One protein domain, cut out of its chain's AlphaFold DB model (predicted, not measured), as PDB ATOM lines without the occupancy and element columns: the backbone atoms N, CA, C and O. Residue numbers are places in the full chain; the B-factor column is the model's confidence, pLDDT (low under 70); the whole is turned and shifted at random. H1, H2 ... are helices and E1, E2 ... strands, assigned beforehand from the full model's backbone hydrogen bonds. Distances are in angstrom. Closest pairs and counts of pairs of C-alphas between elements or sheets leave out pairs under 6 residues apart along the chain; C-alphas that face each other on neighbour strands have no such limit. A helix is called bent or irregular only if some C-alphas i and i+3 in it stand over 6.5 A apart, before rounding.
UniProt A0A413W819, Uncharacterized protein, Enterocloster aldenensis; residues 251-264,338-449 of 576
ATOM      1  N   VAL A 251     250.911 232.575 266.923       87.25
ATOM      2  CA  VAL A 251     251.027 233.882 266.246       87.25
ATOM      3  C   VAL A 251     250.245 233.873 264.929       87.25
ATOM      4  O   VAL A 251     249.398 234.736 264.678       87.25
ATOM      5  N   ASP A 252     250.498 232.868 264.089       87.75
ATOM      6  CA  ASP A 252     249.847 232.704 262.789       87.75
ATOM      7  C   ASP A 252     248.327 232.591 262.918       87.75
ATOM      8  O   ASP A 252     247.588 233.182 262.123       87.75
ATOM      9  N   TYR A 253     247.858 231.818 263.900       87.56
ATOM     10  CA  TYR A 253     246.440 231.639 264.166       87.56
ATOM     11  C   TYR A 253     245.788 232.966 264.546       87.56
ATOM     12  O   TYR A 253     244.790 233.332 263.927       87.56
ATOM     13  N   ARG A 254     246.374 233.737 265.478       86.38
ATOM     14  CA  ARG A 254     245.834 235.050 265.879       86.38
ATOM     15  C   ARG A 254     245.701 235.996 264.685       86.38
ATOM     16  O   ARG A 254     244.642 236.596 264.494       86.38
ATOM     17  N   LYS A 255     246.745 236.100 263.855       84.12
ATOM     18  CA  LYS A 255     246.741 236.975 262.670       84.12
ATOM     19  C   LYS A 255     245.665 236.569 261.665       84.12
ATOM     20  O   LYS A 255     244.855 237.403 261.264       84.12
ATOM     21  N   LYS A 256     245.599 235.279 261.320       85.69
ATOM     22  CA  LYS A 256     244.575 234.742 260.406       85.69
ATOM     23  C   LYS A 256     243.166 234.920 260.963       85.69
ATOM     24  O   LYS A 256     242.240 235.196 260.207       85.69
ATOM     25  N   LEU A 257     242.986 234.772 262.275       85.06
ATOM     26  CA  LEU A 257     241.695 234.959 262.925       85.06
ATOM     27  C   LEU A 257     241.199 236.399 262.758       85.06
ATOM     28  O   LEU A 257     240.042 236.600 262.394       85.06
ATOM     29  N   ASN A 258     242.080 237.383 262.953       82.31
ATOM     30  CA  ASN A 258     241.759 238.791 262.741       82.31
ATOM     31  C   ASN A 258     241.287 239.027 261.290       82.31
ATOM     32  O   ASN A 258     240.162 239.471 261.070       82.31
ATOM     33  N   GLU A 259     242.070 238.580 260.302       80.25
ATOM     34  CA  GLU A 259     241.739 238.701 258.871       80.25
ATOM     35  C   GLU A 259     240.422 238.002 258.476       80.25
ATOM     36  O   GLU A 259     239.655 238.503 257.652       80.25
ATOM     37  N   ASN A 260     240.137 236.833 259.057       81.50
ATOM     38  CA  ASN A 260     238.965 236.025 258.709       81.50
ATOM     39  C   ASN A 260     237.671 236.526 259.365       81.50
ATOM     40  O   ASN A 260     236.562 236.307 258.849       81.50
ATOM     41  N   VAL A 261     237.778 237.134 260.545       83.81
ATOM     42  CA  VAL A 261     236.621 237.523 261.354       83.81
ATOM     43  C   VAL A 261     236.287 239.004 261.162       83.81
ATOM     44  O   VAL A 261     235.099 239.331 261.084       83.81
ATOM     45  N   LEU A 262     237.287 239.875 261.003       84.50
ATOM     46  CA  LEU A 262     237.106 241.312 260.801       84.50
ATOM     47  C   LEU A 262     237.243 241.712 259.326       84.50
ATOM     48  O   LEU A 262     238.326 241.804 258.766       84.50
ATOM     49  N   ASP A 263     236.109 242.040 258.699       85.00
ATOM     50  CA  ASP A 263     236.064 242.647 257.363       85.00
ATOM     51  C   ASP A 263     235.502 244.071 257.461       85.00
ATOM     52  O   ASP A 263     234.297 244.314 257.310       85.00
ATOM     53  N   ILE A 264     236.384 245.036 257.745       82.06
ATOM     54  CA  ILE A 264     236.018 246.442 257.980       82.06
ATOM     55  C   ILE A 264     235.200 247.026 256.817       82.06
ATOM     56  O   ILE A 264     234.265 247.811 257.031       82.06
ATOM     57  N   ILE A 338     226.595 237.127 261.818       85.56
ATOM     58  CA  ILE A 338     227.122 237.547 263.110       85.56
ATOM     59  C   ILE A 338     228.004 236.427 263.635       85.56
ATOM     60  O   ILE A 338     227.542 235.297 263.798       85.56
ATOM     61  N   LYS A 339     229.256 236.772 263.912       88.38
ATOM     62  CA  LYS A 339     230.267 235.884 264.473       88.38
ATOM     63  C   LYS A 339     230.473 236.213 265.947       88.38
ATOM     64  O   LYS A 339     230.425 237.381 266.340       88.38
ATOM     65  N   TYR A 340     230.721 235.190 266.748       89.81
ATOM     66  CA  TYR A 340     231.040 235.304 268.165       89.81
ATOM     67  C   TYR A 340     232.411 234.691 268.395       89.81
ATOM     68  O   TYR A 340     232.595 233.506 268.163       89.81
ATOM     69  N   VAL A 341     233.374 235.489 268.836       91.75
ATOM     70  CA  VAL A 341     234.712 235.025 269.202       91.75
ATOM     71  C   VAL A 341     234.733 234.792 270.700       91.75
ATOM     72  O   VAL A 341     234.551 235.724 271.483       91.75
ATOM     73  N   VAL A 342     234.902 233.537 271.091       92.12
ATOM     74  CA  VAL A 342     234.760 233.072 272.467       92.12
ATOM     75  C   VAL A 342     236.090 232.480 272.928       92.12
ATOM     76  O   VAL A 342     236.616 231.598 272.247       92.12
ATOM     77  N   PRO A 343     236.654 232.928 274.061       92.38
ATOM     78  CA  PRO A 343     237.801 232.277 274.675       92.38
ATOM     79  C   PRO A 343     237.496 230.826 275.032       92.38
ATOM     80  O   PRO A 343     236.400 230.503 275.496       92.38
ATOM     81  N   ALA A 344     238.475 229.953 274.834       90.69
ATOM     82  CA  ALA A 344     238.349 228.536 275.119       90.69
ATOM     83  C   ALA A 344     239.640 227.961 275.702       90.69
ATOM     84  O   ALA A 344     240.744 228.383 275.364       90.69
ATOM     85  N   VAL A 345     239.488 226.952 276.554       90.50
ATOM     86  CA  VAL A 345     240.583 226.139 277.079       90.50
ATOM     87  C   VAL A 345     240.648 224.830 276.298       90.50
ATOM     88  O   VAL A 345     239.663 224.100 276.210       90.50
ATOM     89  N   ILE A 346     241.818 224.531 275.746       87.94
ATOM     90  CA  ILE A 346     242.179 223.257 275.135       87.94
ATOM     91  C   ILE A 346     242.360 222.243 276.266       87.94
ATOM     92  O   ILE A 346     243.218 222.392 277.138       87.94
ATOM     93  N   VAL A 347     241.534 221.204 276.260       86.00
ATOM     94  CA  VAL A 347     241.553 220.125 277.248       86.00
ATOM     95  C   VAL A 347     241.851 218.799 276.568       86.00
ATOM     96  O   VAL A 347     241.295 218.485 275.519       86.00
ATOM     97  N   GLN A 348     242.704 217.988 277.191       78.44
ATOM     98  CA  GLN A 348     242.997 216.646 276.698       78.44
ATOM     99  C   GLN A 348     241.756 215.747 276.838       78.44
ATOM    100  O   GLN A 348     241.153 215.666 277.916       78.44
ATOM    101  N   ASP A 349     241.384 215.057 275.758       76.81
ATOM    102  CA  ASP A 349     240.300 214.071 275.709       76.81
ATOM    103  C   ASP A 349     240.820 212.747 275.124       76.81
ATOM    104  O   ASP A 349     240.670 212.417 273.946       76.81
ATOM    105  N   GLY A 350     241.510 211.974 275.968       75.31
ATOM    106  CA  GLY A 350     242.160 210.735 275.551       75.31
ATOM    107  C   GLY A 350     243.370 210.999 274.650       75.31
ATOM    108  O   GLY A 350     244.396 211.468 275.133       75.31
ATOM    109  N   LYS A 351     243.268 210.635 273.365       68.12
ATOM    110  CA  LYS A 351     244.295 210.919 272.341       68.12
ATOM    111  C   LYS A 351     243.986 212.165 271.505       68.12
ATOM    112  O   LYS A 351     244.828 212.550 270.705       68.12
ATOM    113  N   ASP A 352     242.801 212.738 271.683       72.19
ATOM    114  CA  ASP A 352     242.348 213.944 271.001       72.19
ATOM    115  C   ASP A 352     242.293 215.116 271.992       72.19
ATOM    116  O   ASP A 352     242.605 214.985 273.182       72.19
ATOM    117  N   PHE A 353     241.877 216.275 271.492       80.88
ATOM    118  CA  PHE A 353     241.590 217.465 272.276       80.88
ATOM    119  C   PHE A 353     240.097 217.804 272.206       80.88
ATOM    120  O   PHE A 353     239.386 217.459 271.260       80.88
ATOM    121  N   ALA A 354     239.627 218.512 273.221       86.94
ATOM    122  CA  ALA A 354     238.332 219.168 273.239       86.94
ATOM    123  C   ALA A 354     238.498 220.604 273.746       86.94
ATOM    124  O   ALA A 354     239.562 220.987 274.236       86.94
ATOM    125  N   TYR A 355     237.437 221.394 273.641       88.50
ATOM    126  CA  TYR A 355     237.427 222.792 274.039       88.50
ATOM    127  C   TYR A 355     236.405 223.044 275.140       88.50
ATOM    128  O   TYR A 355     235.254 222.618 275.049       88.50
ATOM    129  N   GLU A 356     236.812 223.772 276.171       90.06
ATOM    130  CA  GLU A 356     235.926 224.295 277.206       90.06
ATOM    131  C   GLU A 356     235.798 225.814 277.035       90.06
ATOM    132  O   GLU A 356     236.772 226.542 277.205       90.06
ATOM    133  N   LEU A 357     234.611 226.293 276.651       89.25
ATOM    134  CA  LEU A 357     234.384 227.698 276.293       89.25
ATOM    135  C   LEU A 357     234.012 228.563 277.504       89.25
ATOM    136  O   LEU A 357     233.193 228.177 278.345       89.25
ATOM    137  N   GLU A 358     234.532 229.789 277.531       88.50
ATOM    138  CA  GLU A 358     234.179 230.805 278.521       88.50
ATOM    139  C   GLU A 358     232.850 231.484 278.200       88.50
ATOM    140  O   GLU A 358     232.619 231.986 277.105       88.50
ATOM    141  N   ARG A 359     231.940 231.526 279.177       82.69
ATOM    142  CA  ARG A 359     230.589 232.076 278.961       82.69
ATOM    143  C   ARG A 359     230.502 233.578 279.071       82.69
ATOM    144  O   ARG A 359     229.688 234.195 278.388       82.69
ATOM    145  N   ASP A 360     231.257 234.142 279.997       85.50
ATOM    146  CA  ASP A 360     231.042 235.511 280.451       85.50
ATOM    147  C   ASP A 360     231.950 236.513 279.722       85.50
ATOM    148  O   ASP A 360     231.792 237.721 279.899       85.50
ATOM    149  N   THR A 361     232.812 236.009 278.833       90.50
ATOM    150  CA  THR A 361     233.725 236.785 277.992       90.50
ATOM    151  C   THR A 361     233.563 236.365 276.533       90.50
ATOM    152  O   THR A 361     233.718 235.192 276.219       90.50
ATOM    153  N   TYR A 362     233.244 237.290 275.630       92.25
ATOM    154  CA  TYR A 362     233.238 237.045 274.182       92.25
ATOM    155  C   TYR A 362     233.261 238.368 273.408       92.25
ATOM    156  O   TYR A 362     232.871 239.418 273.915       92.25
ATOM    157  N   MET A 363     233.685 238.322 272.151       92.00
ATOM    158  CA  MET A 363     233.565 239.436 271.218       92.00
ATOM    159  C   MET A 363     232.528 239.094 270.151       92.00
ATOM    160  O   MET A 363     232.577 238.041 269.525       92.00
ATOM    161  N   LYS A 364     231.569 239.986 269.928       89.81
ATOM    162  CA  LYS A 364     230.537 239.842 268.900       89.81
ATOM    163  C   LYS A 364     230.852 240.751 267.723       89.81
ATOM    164  O   LYS A 364     231.044 241.953 267.895       89.81
ATOM    165  N   ILE A 365     230.850 240.175 266.526       88.19
ATOM    166  CA  ILE A 365     231.276 240.831 265.291       88.19
ATOM    167  C   ILE A 365     230.187 240.667 264.229       88.19
ATOM    168  O   ILE A 365     229.755 239.564 263.908       88.19
ATOM    169  N   GLY A 366     229.719 241.791 263.694       83.56
ATOM    170  CA  GLY A 366     228.708 241.875 262.640       83.56
ATOM    171  C   GLY A 366     228.774 243.252 261.980       83.56
ATOM    172  O   GLY A 366     229.850 243.718 261.632       83.56
ATOM    173  N   ALA A 367     227.659 243.984 261.889       77.00
ATOM    174  CA  ALA A 367     227.682 245.381 261.410       77.00
ATOM    175  C   ALA A 367     228.377 246.370 262.386       77.00
ATOM    176  O   ALA A 367     228.569 247.556 262.088       77.00
ATOM    177  N   GLY A 368     228.733 245.888 263.575       77.88
ATOM    178  CA  GLY A 368     229.561 246.543 264.578       77.88
ATOM    179  C   GLY A 368     230.345 245.492 265.363       77.88
ATOM    180  O   GLY A 368     230.121 244.296 265.177       77.88
ATOM    181  N   VAL A 369     231.256 245.951 266.219       85.44
ATOM    182  CA  VAL A 369     232.018 245.097 267.135       85.44
ATOM    183  C   VAL A 369     231.645 245.476 268.563       85.44
ATOM    184  O   VAL A 369     231.616 246.662 268.907       85.44
ATOM    185  N   THR A 370     231.338 244.478 269.384       86.44
ATOM    186  CA  THR A 370     231.123 244.652 270.822       86.44
ATOM    187  C   THR A 370     231.924 243.625 271.602       86.44
ATOM    188  O   THR A 370     231.968 242.459 271.216       86.44
ATOM    189  N   ILE A 371     232.527 244.054 272.706       87.19
ATOM    190  CA  ILE A 371     233.188 243.172 273.666       87.19
ATOM    191  C   ILE A 371     232.273 243.028 274.868       87.19
ATOM    192  O   ILE A 371     231.846 244.017 275.467       87.19
ATOM    193  N   ASP A 372     231.991 241.787 275.209       87.12
ATOM    194  CA  ASP A 372     231.237 241.388 276.374       87.12
ATOM    195  C   ASP A 372     232.193 240.766 277.383       87.12
ATOM    196  O   ASP A 372     232.844 239.770 277.076       87.12
ATOM    197  N   LYS A 373     232.303 241.361 278.573       81.56
ATOM    198  CA  LYS A 373     233.138 240.841 279.665       81.56
ATOM    199  C   LYS A 373     232.458 241.063 281.009       81.56
ATOM    200  O   LYS A 373     232.199 242.207 281.378       81.56
ATOM    201  N   ASP A 374     232.151 239.990 281.731       73.50
ATOM    202  CA  ASP A 374     231.532 240.028 283.066       73.50
ATOM    203  C   ASP A 374     230.260 240.902 283.124       73.50
ATOM    204  O   ASP A 374     230.068 241.712 284.034       73.50
ATOM    205  N   ASN A 375     229.386 240.771 282.119       59.44
ATOM    206  CA  ASN A 375     228.171 241.584 281.927       59.44
ATOM    207  C   ASN A 375     228.414 243.084 281.655       59.44
ATOM    208  O   ASN A 375     227.489 243.893 281.759       59.44
ATOM    209  N   LYS A 376     229.639 243.481 281.296       69.88
ATOM    210  CA  LYS A 376     229.926 244.804 280.731       69.88
ATOM    211  C   LYS A 376     229.957 244.710 279.211       69.88
ATOM    212  O   LYS A 376     230.715 243.924 278.655       69.88
ATOM    213  N   HIS A 377     229.160 245.563 278.576       73.94
ATOM    214  CA  HIS A 377     229.078 245.703 277.126       73.94
ATOM    215  C   HIS A 377     229.915 246.908 276.682       73.94
ATOM    216  O   HIS A 377     229.549 248.053 276.960       73.94
ATOM    217  N   LEU A 378     231.026 246.671 275.986       77.94
ATOM    218  CA  LEU A 378     231.845 247.716 275.377       77.94
ATOM    219  C   LEU A 378     231.577 247.765 273.872       77.94
ATOM    220  O   LEU A 378     231.756 246.774 273.167       77.94
ATOM    221  N   LEU A 379     231.163 248.927 273.368       77.88
ATOM    222  CA  LEU A 379     231.046 249.166 271.932       77.88
ATOM    223  C   LEU A 379     232.396 249.622 271.380       77.88
ATOM    224  O   LEU A 379     232.935 250.630 271.831       77.88
ATOM    225  N   VAL A 380     232.897 248.915 270.373       78.06
ATOM    226  CA  VAL A 380     234.174 249.222 269.728       78.06
ATOM    227  C   VAL A 380     233.946 250.116 268.508       78.06
ATOM    228  O   VAL A 380     233.071 249.854 267.671       78.06
ATOM    229  N   ASP A 381     234.738 251.187 268.379       73.31
ATOM    230  CA  ASP A 381     234.780 251.942 267.127       73.31
ATOM    231  C   ASP A 381     235.417 251.067 266.042       73.31
ATOM    232  O   ASP A 381     236.541 250.596 266.162       73.31
ATOM    233  N   THR A 382     234.706 250.921 264.930       76.19
ATOM    234  CA  THR A 382     235.183 250.302 263.688       76.19
ATOM    235  C   THR A 382     236.562 250.759 263.218       76.19
ATOM    236  O   THR A 382     237.222 250.001 262.522       76.19
ATOM    237  N   LYS A 383     236.998 251.985 263.539       75.31
ATOM    238  CA  LYS A 383     238.346 252.461 263.184       75.31
ATOM    239  C   LYS A 383     239.461 251.778 263.978       75.31
ATOM    240  O   LYS A 383     240.589 251.758 263.504       75.31
ATOM    241  N   CYS A 384     239.139 251.259 265.159       77.81
ATOM    242  CA  CYS A 384     240.073 250.602 266.069       77.81
ATOM    243  C   CYS A 384     239.765 249.105 266.231       77.81
ATOM    244  O   CYS A 384     240.388 248.458 267.063       77.81
ATOM    245  N   ALA A 385     238.818 248.550 265.462       80.81
ATOM    246  CA  ALA A 385     238.344 247.177 265.637       80.81
ATOM    247  C   ALA A 385     239.468 246.137 265.544       80.81
ATOM    248  O   ALA A 385     239.530 245.264 266.401       80.81
ATOM    249  N   ASP A 386     240.379 246.280 264.577       82.25
ATOM    250  CA  ASP A 386     241.513 245.361 264.403       82.25
ATOM    251  C   ASP A 386     242.432 245.349 265.631       82.25
ATOM    252  O   ASP A 386     242.873 244.287 266.062       82.25
ATOM    253  N   LYS A 387     242.679 246.526 266.224       78.25
ATOM    254  CA  LYS A 387     243.498 246.669 267.436       78.25
ATOM    255  C   LYS A 387     242.805 246.073 268.658       78.25
ATOM    256  O   LYS A 387     243.410 245.315 269.403       78.25
ATOM    257  N   GLU A 388     241.531 246.398 268.857       80.81
ATOM    258  CA  GLU A 388     240.738 245.881 269.981       80.81
ATOM    259  C   GLU A 388     240.578 244.358 269.914       80.81
ATOM    260  O   GLU A 388     240.546 243.686 270.942       80.81
ATOM    261  N   PHE A 389     240.508 243.798 268.705       86.81
ATOM    262  CA  PHE A 389     240.528 242.356 268.483       86.81
ATOM    263  C   PHE A 389     241.851 241.721 268.880       86.81
ATOM    264  O   PHE A 389     241.850 240.680 269.536       86.81
ATOM    265  N   ASP A 390     242.969 242.335 268.505       82.50
ATOM    266  CA  ASP A 390     244.297 241.840 268.856       82.50
ATOM    267  C   ASP A 390     244.503 241.856 270.381       82.50
ATOM    268  O   ASP A 390     244.839 240.828 270.965       82.50
ATOM    269  N   ILE A 391     244.125 242.956 271.051       79.44
ATOM    270  CA  ILE A 391     244.124 243.081 272.522       79.44
ATOM    271  C   ILE A 391     243.215 242.027 273.169       79.44
ATOM    272  O   ILE A 391     243.595 241.353 274.136       79.44
ATOM    273  N   PHE A 392     241.993 241.862 272.653       86.19
ATOM    274  CA  PHE A 392     241.074 240.830 273.129       86.19
ATOM    275  C   PHE A 392     241.689 239.437 272.974       86.19
ATOM    276  O   PHE A 392     241.560 238.608 273.873       86.19
ATOM    277  N   SER A 393     242.393 239.185 271.874       87.56
ATOM    278  CA  SER A 393     243.005 237.891 271.608       87.56
ATOM    279  C   SER A 393     244.174 237.611 272.541       87.56
ATOM    280  O   SER A 393     244.172 236.591 273.223       87.56
ATOM    281  N   LEU A 394     245.113 238.550 272.650       80.75
ATOM    282  CA  LEU A 394     246.270 238.477 273.545       80.75
ATOM    283  C   LEU A 394     245.852 238.267 275.003       80.75
ATOM    284  O   LEU A 394     246.337 237.356 275.669       80.75
ATOM    285  N   SER A 395     244.889 239.053 275.491       80.81
ATOM    286  CA  SER A 395     244.439 238.976 276.889       80.81
ATOM    287  C   SER A 395     243.733 237.663 277.246       80.81
ATOM    288  O   SER A 395     243.784 237.232 278.403       80.81
ATOM    289  N   ASN A 396     243.093 237.010 276.273       86.38
ATOM    290  CA  ASN A 396     242.385 235.746 276.477       86.38
ATOM    291  C   ASN A 396     243.212 234.514 276.086       86.38
ATOM    292  O   ASN A 396     242.894 233.415 276.527       86.38
ATOM    293  N   MET A 397     244.300 234.691 275.341       85.56
ATOM    294  CA  MET A 397     245.298 233.670 275.014       85.56
ATOM    295  C   MET A 397     246.573 233.901 275.835       85.56
ATOM    296  O   MET A 397     247.679 233.876 275.305       85.56
ATOM    297  N   THR A 398     246.437 234.140 277.139       75.06
ATOM    298  CA  THR A 398     247.595 234.338 278.023       75.06
ATOM    299  C   THR A 398     248.276 233.028 278.398       75.06
ATOM    300  O   THR A 398     249.489 232.998 278.439       75.06
ATOM    301  N   THR A 399     247.545 231.932 278.614       81.06
ATOM    302  CA  THR A 399     248.136 230.617 278.931       81.06
ATOM    303  C   THR A 399     248.243 229.729 277.690       81.06
ATOM    304  O   THR A 399     247.425 229.843 276.774       81.06
ATOM    305  N   ASP A 400     249.196 228.794 277.660       82.25
ATOM    306  CA  ASP A 400     249.425 227.911 276.499       82.25
ATOM    307  C   ASP A 400     248.167 227.141 276.085       82.25
ATOM    308  O   ASP A 400     247.755 227.139 274.927       82.25
ATOM    309  N   ASN A 401     247.457 226.571 277.049       85.06
ATOM    310  CA  ASN A 401     246.237 225.826 276.769       85.06
ATOM    311  C   ASN A 401     245.033 226.695 276.379       85.06
ATOM    312  O   ASN A 401     243.945 226.152 276.228       85.06
ATOM    313  N   ARG A 402     245.159 228.018 276.260       88.50
ATOM    314  CA  ARG A 402     244.052 228.889 275.847       88.50
ATOM    315  C   ARG A 402     244.112 229.246 274.372       88.50
ATOM    316  O   ARG A 402     245.176 229.500 273.813       88.50
ATOM    317  N   THR A 403     242.933 229.302 273.769       90.25
ATOM    318  CA  THR A 403     242.697 229.701 272.383       90.25
ATOM    319  C   THR A 403     241.396 230.499 272.273       90.25
ATOM    320  O   THR A 403     240.708 230.745 273.266       90.25
ATOM    321  N   LEU A 404     241.047 230.905 271.060       90.69
ATOM    322  CA  LEU A 404     239.761 231.501 270.722       90.69
ATOM    323  C   LEU A 404     239.031 230.574 269.759       90.69
ATOM    324  O   LEU A 404     239.652 229.947 268.911       90.69
ATOM    325  N   LEU A 405     237.711 230.521 269.865       89.94
ATOM    326  CA  LEU A 405     236.850 229.839 268.910       89.94
ATOM    327  C   LEU A 405     235.874 230.836 268.314       89.94
ATOM    328  O   LEU A 405     235.372 231.719 269.009       89.94
ATOM    329  N   VAL A 406     235.581 230.683 267.026       89.31
ATOM    330  CA  VAL A 406     234.543 231.473 266.369       89.31
ATOM    331  C   VAL A 406     233.292 230.622 266.270       89.31
ATOM    332  O   VAL A 406     233.340 229.521 265.734       89.31
ATOM    333  N   LEU A 407     232.188 231.147 266.779       88.06
ATOM    334  CA  LEU A 407     230.872 230.537 266.730       88.06
ATOM    335  C   LEU A 407     229.938 231.379 265.868       88.06
ATOM    336  O   LEU A 407     230.002 232.616 265.858       88.06
ATOM    337  N   ASN A 408     229.016 230.716 265.189       86.69
ATOM    338  CA  ASN A 408     227.849 231.367 264.617       86.69
ATOM    339  C   ASN A 408     226.787 231.642 265.706       86.69
ATOM    340  O   ASN A 408     226.933 231.274 266.874       86.69
ATOM    341  N   GLN A 409     225.699 232.321 265.336       84.50
ATOM    342  CA  GLN A 409     224.646 232.675 266.291       84.50
ATOM    343  C   GLN A 409     223.948 231.456 266.916       84.50
ATOM    344  O   GLN A 409     223.659 231.482 268.108       84.50
ATOM    345  N   GLU A 410     223.675 230.408 266.140       84.50
ATOM    346  CA  GLU A 410     222.982 229.216 266.634       84.50
ATOM    347  C   GLU A 410     223.853 228.435 267.624       84.50
ATOM    348  O   GLU A 410     223.395 228.075 268.709       84.50
ATOM    349  N   GLU A 411     225.130 228.250 267.293       87.31
ATOM    350  CA  GLU A 411     226.127 227.634 268.172       87.31
ATOM    351  C   GLU A 411     226.283 228.419 269.474       87.31
ATOM    352  O   GLU A 411     226.252 227.830 270.554       87.31
ATOM    353  N   PHE A 412     226.382 229.751 269.394       88.06
ATOM    354  CA  PHE A 412     226.503 230.607 270.571       88.06
ATOM    355  C   PHE A 412     225.250 230.557 271.461       88.06
ATOM    356  O   PHE A 412     225.354 230.432 272.686       88.06
ATOM    357  N   ASP A 413     224.056 230.606 270.865       86.50
ATOM    358  CA  ASP A 413     222.787 230.534 271.595       86.50
ATOM    359  C   ASP A 413     222.584 229.160 272.256       86.50
ATOM    360  O   ASP A 413     222.015 229.076 273.350       86.50
ATOM    361  N   ASN A 414     223.055 228.080 271.626       85.31
ATOM    362  CA  ASN A 414     223.056 226.737 272.204       85.31
ATOM    363  C   ASN A 414     224.066 226.633 273.353       85.31
ATOM    364  O   ASN A 414     223.690 226.240 274.458       85.31
ATOM    365  N   PHE A 415     225.301 227.090 273.143       85.38
ATOM    366  CA  PHE A 415     226.342 227.163 274.172       85.38
ATOM    367  C   PHE A 415     225.871 227.897 275.434       85.38
ATOM    368  O   PHE A 415     226.102 227.440 276.558       85.38
ATOM    369  N   ARG A 416     225.144 229.009 275.272       84.12
ATOM    370  CA  ARG A 416     224.581 229.783 276.390       84.12
ATOM    371  C   ARG A 416     223.542 229.017 277.214       84.12
ATOM    372  O   ARG A 416     223.403 229.311 278.402       84.12
ATOM    373  N   LYS A 417     222.821 228.068 276.612       82.38
ATOM    374  CA  LYS A 417     221.751 227.285 277.260       82.38
ATOM    375  C   LYS A 417     222.246 226.012 277.943       82.38
ATOM    376  O   LYS A 417     221.542 225.495 278.804       82.38
ATOM    377  N   GLU A 418     223.401 225.490 277.546       79.00
ATOM    378  CA  GLU A 418     223.928 224.218 278.056       79.00
ATOM    379  C   GLU A 418     224.442 224.337 279.504       79.00
ATOM    380  O   GLU A 418     224.420 225.420 280.095       79.00
ATOM    381  N   ASP A 419     224.958 223.261 280.096       71.44
ATOM    382  CA  ASP A 419     225.580 223.302 281.428       71.44
ATOM    383  C   ASP A 419     227.005 223.881 281.387       71.44
ATOM    384  O   ASP A 419     227.744 223.707 280.414       71.44
ATOM    385  N   ARG A 420     227.401 224.597 282.451       72.56
ATOM    386  CA  ARG A 420     228.773 225.116 282.606       72.56
ATOM    387  C   ARG A 420     229.774 223.953 282.603       72.56
ATOM    388  O   ARG A 420     229.543 222.953 283.278       72.56
ATOM    389  N   GLY A 421     230.884 224.108 281.879       68.19
ATOM    390  CA  GLY A 421     231.944 223.095 281.788       68.19
ATOM    391  C   GLY A 421     231.698 221.990 280.756       68.19
ATOM    392  O   GLY A 421     232.389 220.971 280.769       68.19
ATOM    393  N   LYS A 422     230.715 222.152 279.856       80.81
ATOM    394  CA  LYS A 422     230.583 221.258 278.701       80.81
ATOM    395  C   LYS A 422     231.831 221.375 277.819       80.81
ATOM    396  O   LYS A 422     232.248 222.476 277.465       80.81
ATOM    397  N   LYS A 423     232.387 220.220 277.457       83.88
ATOM    398  CA  LYS A 423     233.489 220.095 276.503       83.88
ATOM    399  C   LYS A 423     232.923 219.892 275.105       83.88
ATOM    400  O   LYS A 423     232.038 219.056 274.936       83.88
ATOM    401  N   TYR A 424     233.447 220.636 274.144       81.62
ATOM    402  CA  TYR A 424     233.079 220.544 272.737       81.62
ATOM    403  C   TYR A 424     234.214 219.889 271.975       81.62
ATOM    404  O   TYR A 424     235.362 220.331 272.050       81.62
ATOM    405  N   LYS A 425     233.899 218.825 271.248       78.69
ATOM    406  CA  LYS A 425     234.853 218.228 270.314       78.69
ATOM    407  C   LYS A 425     234.931 219.072 269.050       78.69
ATOM    408  O   LYS A 425     233.979 219.771 268.714       78.69
ATOM    409  N   ASN A 426     236.048 218.978 268.335       66.38
ATOM    410  CA  ASN A 426     236.281 219.768 267.123       66.38
ATOM    411  C   ASN A 426     235.168 219.615 266.067       66.38
ATOM    412  O   ASN A 426     234.819 220.580 265.407       66.38
ATOM    413  N   TYR A 427     234.563 218.432 265.947       68.00
ATOM    414  CA  TYR A 427     233.476 218.173 264.997       68.00
ATOM    415  C   TYR A 427     232.083 218.625 265.477       68.00
ATOM    416  O   TYR A 427     231.118 218.505 264.726       68.00
ATOM    417  N   GLU A 428     231.932 219.057 266.734       69.81
ATOM    418  CA  GLU A 428     230.632 219.438 267.316       69.81
ATOM    419  C   GLU A 428     230.285 220.914 267.095       69.81
ATOM    420  O   GLU A 428     229.162 221.331 267.383       69.81
ATOM    421  N   LEU A 429     231.239 221.692 266.592       71.25
ATOM    422  CA  LEU A 429     231.110 223.106 266.282       71.25
ATOM    423  C   LEU A 429     231.405 223.260 264.780       71.25
ATOM    424  O   LEU A 429     232.541 223.128 264.337       71.25
ATOM    425  N   GLU A 430     230.366 223.478 263.973       60.00
ATOM    426  CA  GLU A 430     230.471 223.547 262.506       60.00
ATOM    427  C   GLU A 430     231.317 224.739 262.039       60.00
ATOM    428  O   GLU A 430     231.940 224.685 260.976       60.00
ATOM    429  N   TYR A 431     231.338 225.827 262.813       56.50
ATOM    430  CA  TYR A 431     232.084 227.035 262.468       56.50
ATOM    431  C   TYR A 431     233.579 226.973 262.856       56.50
ATOM    432  O   TYR A 431     234.368 227.790 262.369       56.50
ATOM    433  N   THR A 432     234.004 226.006 263.683       58.34
ATOM    434  CA  THR A 432     235.394 225.871 264.171       58.34
ATOM    435  C   THR A 432     236.234 224.947 263.290       58.34
ATOM    436  O   THR A 432     236.627 223.847 263.675       58.34
ATOM    437  N   HIS A 433     236.526 225.431 262.084       62.72
ATOM    438  CA  HIS A 433     237.630 224.937 261.261       62.72
ATOM    439  C   HIS A 433     238.505 226.116 260.792       62.72
ATOM    440  O   HIS A 433     238.915 226.180 259.632       62.72
ATOM    441  N   ASN A 434     238.763 227.091 261.677       63.38
ATOM    442  CA  ASN A 434     239.452 228.347 261.331       63.38
ATOM    443  C   ASN A 434     240.979 228.283 261.514       63.38
ATOM    444  O   ASN A 434     241.655 229.308 261.410       63.38
ATOM    445  N   GLY A 435     241.537 227.091 261.742       67.44
ATOM    446  CA  GLY A 435     242.979 226.867 261.888       67.44
ATOM    447  C   GLY A 435     243.464 226.660 263.326       67.44
ATOM    448  O   GLY A 435     244.670 226.626 263.540       67.44
ATOM    449  N   GLU A 436     242.561 226.492 264.294       77.38
ATOM    450  CA  GLU A 436     242.869 226.166 265.697       77.38
ATOM    451  C   GLU A 436     243.272 224.703 265.921       77.38
ATOM    452  O   GLU A 436     243.916 224.396 266.923       77.38
ATOM    453  N   GLU A 437     242.904 223.786 265.020       77.19
ATOM    454  CA  GLU A 437     243.208 222.357 265.181       77.19
ATOM    455  C   GLU A 437     244.719 222.070 265.157       77.19
ATOM    456  O   GLU A 437     245.181 221.377 266.063       77.19
ATOM    457  N   PRO A 438     245.522 222.618 264.214       81.88
ATOM    458  CA  PRO A 438     246.978 222.479 264.259       81.88
ATOM    459  C   PRO A 438     247.585 222.981 265.573       81.88
ATOM    460  O   PRO A 438     248.445 222.307 266.130       81.88
ATOM    461  N   LEU A 439     247.093 224.115 266.093       84.06
ATOM    462  CA  LEU A 439     247.541 224.692 267.364       84.06
ATOM    463  C   LEU A 439     247.219 223.772 268.554       84.06
ATOM    464  O   LEU A 439     248.037 223.588 269.451       84.06
ATOM    465  N   ALA A 440     246.023 223.180 268.577       82.75
ATOM    466  CA  ALA A 440     245.623 222.263 269.641       82.75
ATOM    467  C   ALA A 440     246.388 220.930 269.582       82.75
ATOM    468  O   ALA A 440     246.740 220.370 270.625       82.75
ATOM    469  N   GLN A 441     246.686 220.440 268.374       81.88
ATOM    470  CA  GLN A 441     247.519 219.255 268.167       81.88
ATOM    471  C   GLN A 441     248.947 219.496 268.654       81.88
ATOM    472  O   GLN A 441     249.425 218.737 269.494       81.88
ATOM    473  N   SER A 442     249.585 220.586 268.217       81.19
ATOM    474  CA  SER A 442     250.945 220.927 268.647       81.19
ATOM    475  C   SER A 442     251.030 221.177 270.155       81.19
ATOM    476  O   SER A 442     251.974 220.716 270.791       81.19
ATOM    477  N   TYR A 443     250.010 221.791 270.770       82.06
ATOM    478  CA  TYR A 443     249.914 221.903 272.232       82.06
ATOM    479  C   TYR A 443     249.847 220.533 272.933       82.06
ATOM    480  O   TYR A 443     250.512 220.301 273.944       82.06
ATOM    481  N   THR A 444     249.035 219.609 272.415       76.56
ATOM    482  CA  THR A 444     248.862 218.273 273.013       76.56
ATOM    483  C   THR A 444     250.146 217.446 272.911       76.56
ATOM    484  O   THR A 444     250.490 216.720 273.843       76.56
ATOM    485  N   GLU A 445     250.875 217.578 271.804       76.19
ATOM    486  CA  GLU A 445     252.195 216.969 271.619       76.19
ATOM    487  C   GLU A 445     253.208 217.551 272.621       76.19
ATOM    488  O   GLU A 445     253.835 216.800 273.372       76.19
ATOM    489  N   LEU A 446     253.273 218.884 272.723       73.56
ATOM    490  CA  LEU A 446     254.196 219.620 273.592       73.56
ATOM    491  C   LEU A 446     253.972 219.351 275.094       73.56
ATOM    492  O   LEU A 446     254.920 219.032 275.817       73.56
ATOM    493  N   SER A 447     252.721 219.411 275.559       69.06
ATOM    494  CA  SER A 447     252.348 219.255 276.981       69.06
ATOM    495  C   SER A 447     252.692 217.882 277.579       69.06
ATOM    496  O   SER A 447     252.805 217.731 278.794       69.06
ATOM    497  N   SER A 448     252.911 216.858 276.751       63.53
ATOM    498  CA  SER A 448     253.208 215.505 277.234       63.53
ATOM    499  C   SER A 448     254.671 215.281 277.663       63.53
ATOM    500  O   SER A 448     254.923 214.445 278.539       63.53
ATOM    501  N   GLU A 449     255.632 216.043 277.118       58.00
ATOM    502  CA  GLU A 449     257.076 215.849 277.360       58.00
ATOM    503  C   GLU A 449     257.817 217.111 277.853       58.00
ATOM    504  O   GLU A 449     258.734 216.985 278.671       58.00
TER     505      GLU A 449
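Overview. This is residues 251 to 264 and 338 to 449 of the 576 residues of an uncharacterized protein of Enterocloster aldenensis (UniProt A0A413W819). A strongly twisted sheet of seven strands, built round the long, bent strand E1, makes the core; helices H1, H2 and H4 cover one face of it, and the short helix H3 packs on the opposite face. Beside E1, the E1-E2 hairpin with E7 beyond it makes one part of the sheet and the meander E3 E4 E5, each strand the antiparallel neighbour of the one before, makes another, while E6 pairs along the other side of E1. The printed part has 126 residues with four named helices and seven named strands, in the order H1 E1 E2 E3 E4 E5 H2 E6 H3 E7 H4; the class is mixed and the neighbour strands are antiparallel. The whole is compact, with a radius of gyration of the C-alphas of 14.1 A and spans of 43 by 32 by 24 A.

Arrangement. Start at E1, residues 339 to 349, which bends by 62 degrees at residue 343. On one side of it find E2, residues 352 to 357, with N 345 and O 356 at 2.8 A, and E3, residues 361 to 365, with N 341 and O 363 at 2.8 A. On the other side is E6, residues 402 to 407, with N 342 and O 405 at 2.8 A. On the other side of E3 from E1 is E4, residues 369 to 373, with N 364 and O 370 at 2.8 A, and on the other side of E4 from E3 is the edge strand E5, residues 376 to 380, with N 378 and O 371 at 2.8 A. E7, residues 423 to 425, pairs with E2 through N 355 and O 424, 2.8 A. H2, residues 385 to 396, is on the sheet and touches H1, residues 251 to 261, at a steep tilt of 46 degrees, opposite ways; their closest C-alphas, of Asn 258 and Asp 386, are 6.8 A apart. On the same face, H4, residues 436 to 449, has a height over the sheet of 8.8 A. H3, residues 409 to 417, is on the opposite face at a height of 8.7 A. Every O i to N i+4 pair is within hydrogen-bond range in H1 and H2, against 4 of 5 in H3 and 8 of 10 in H4.

Along the chain. Find C-alpha 251 at (251.027, 233.882, 266.246); from there H1 runs 15.6 A. E1 begins at C-alpha 339, (230.267, 235.884, 264.473), and spans 26.5 A. E2 spans 16.8 A, E6 16.1 A and H2 16.3 A. H4 spans 21.1 A and ends at C-alpha 449, (257.076, 215.849, 277.360).

Size, cuts and confidence. The C-alphas farthest apart, of Ala 367 and Glu 449, are 44.6 A apart. Residues 265 to 337 are not printed, and C-alphas 264 and 338 are 13.6 A apart across that cut. Of the links printed whole, E7 to H4 is short and the others are tight. Mean pLDDT of the printed part is 80.9; look for values under 70 at 16 residues, among them 430 to 435 and 447 to 449.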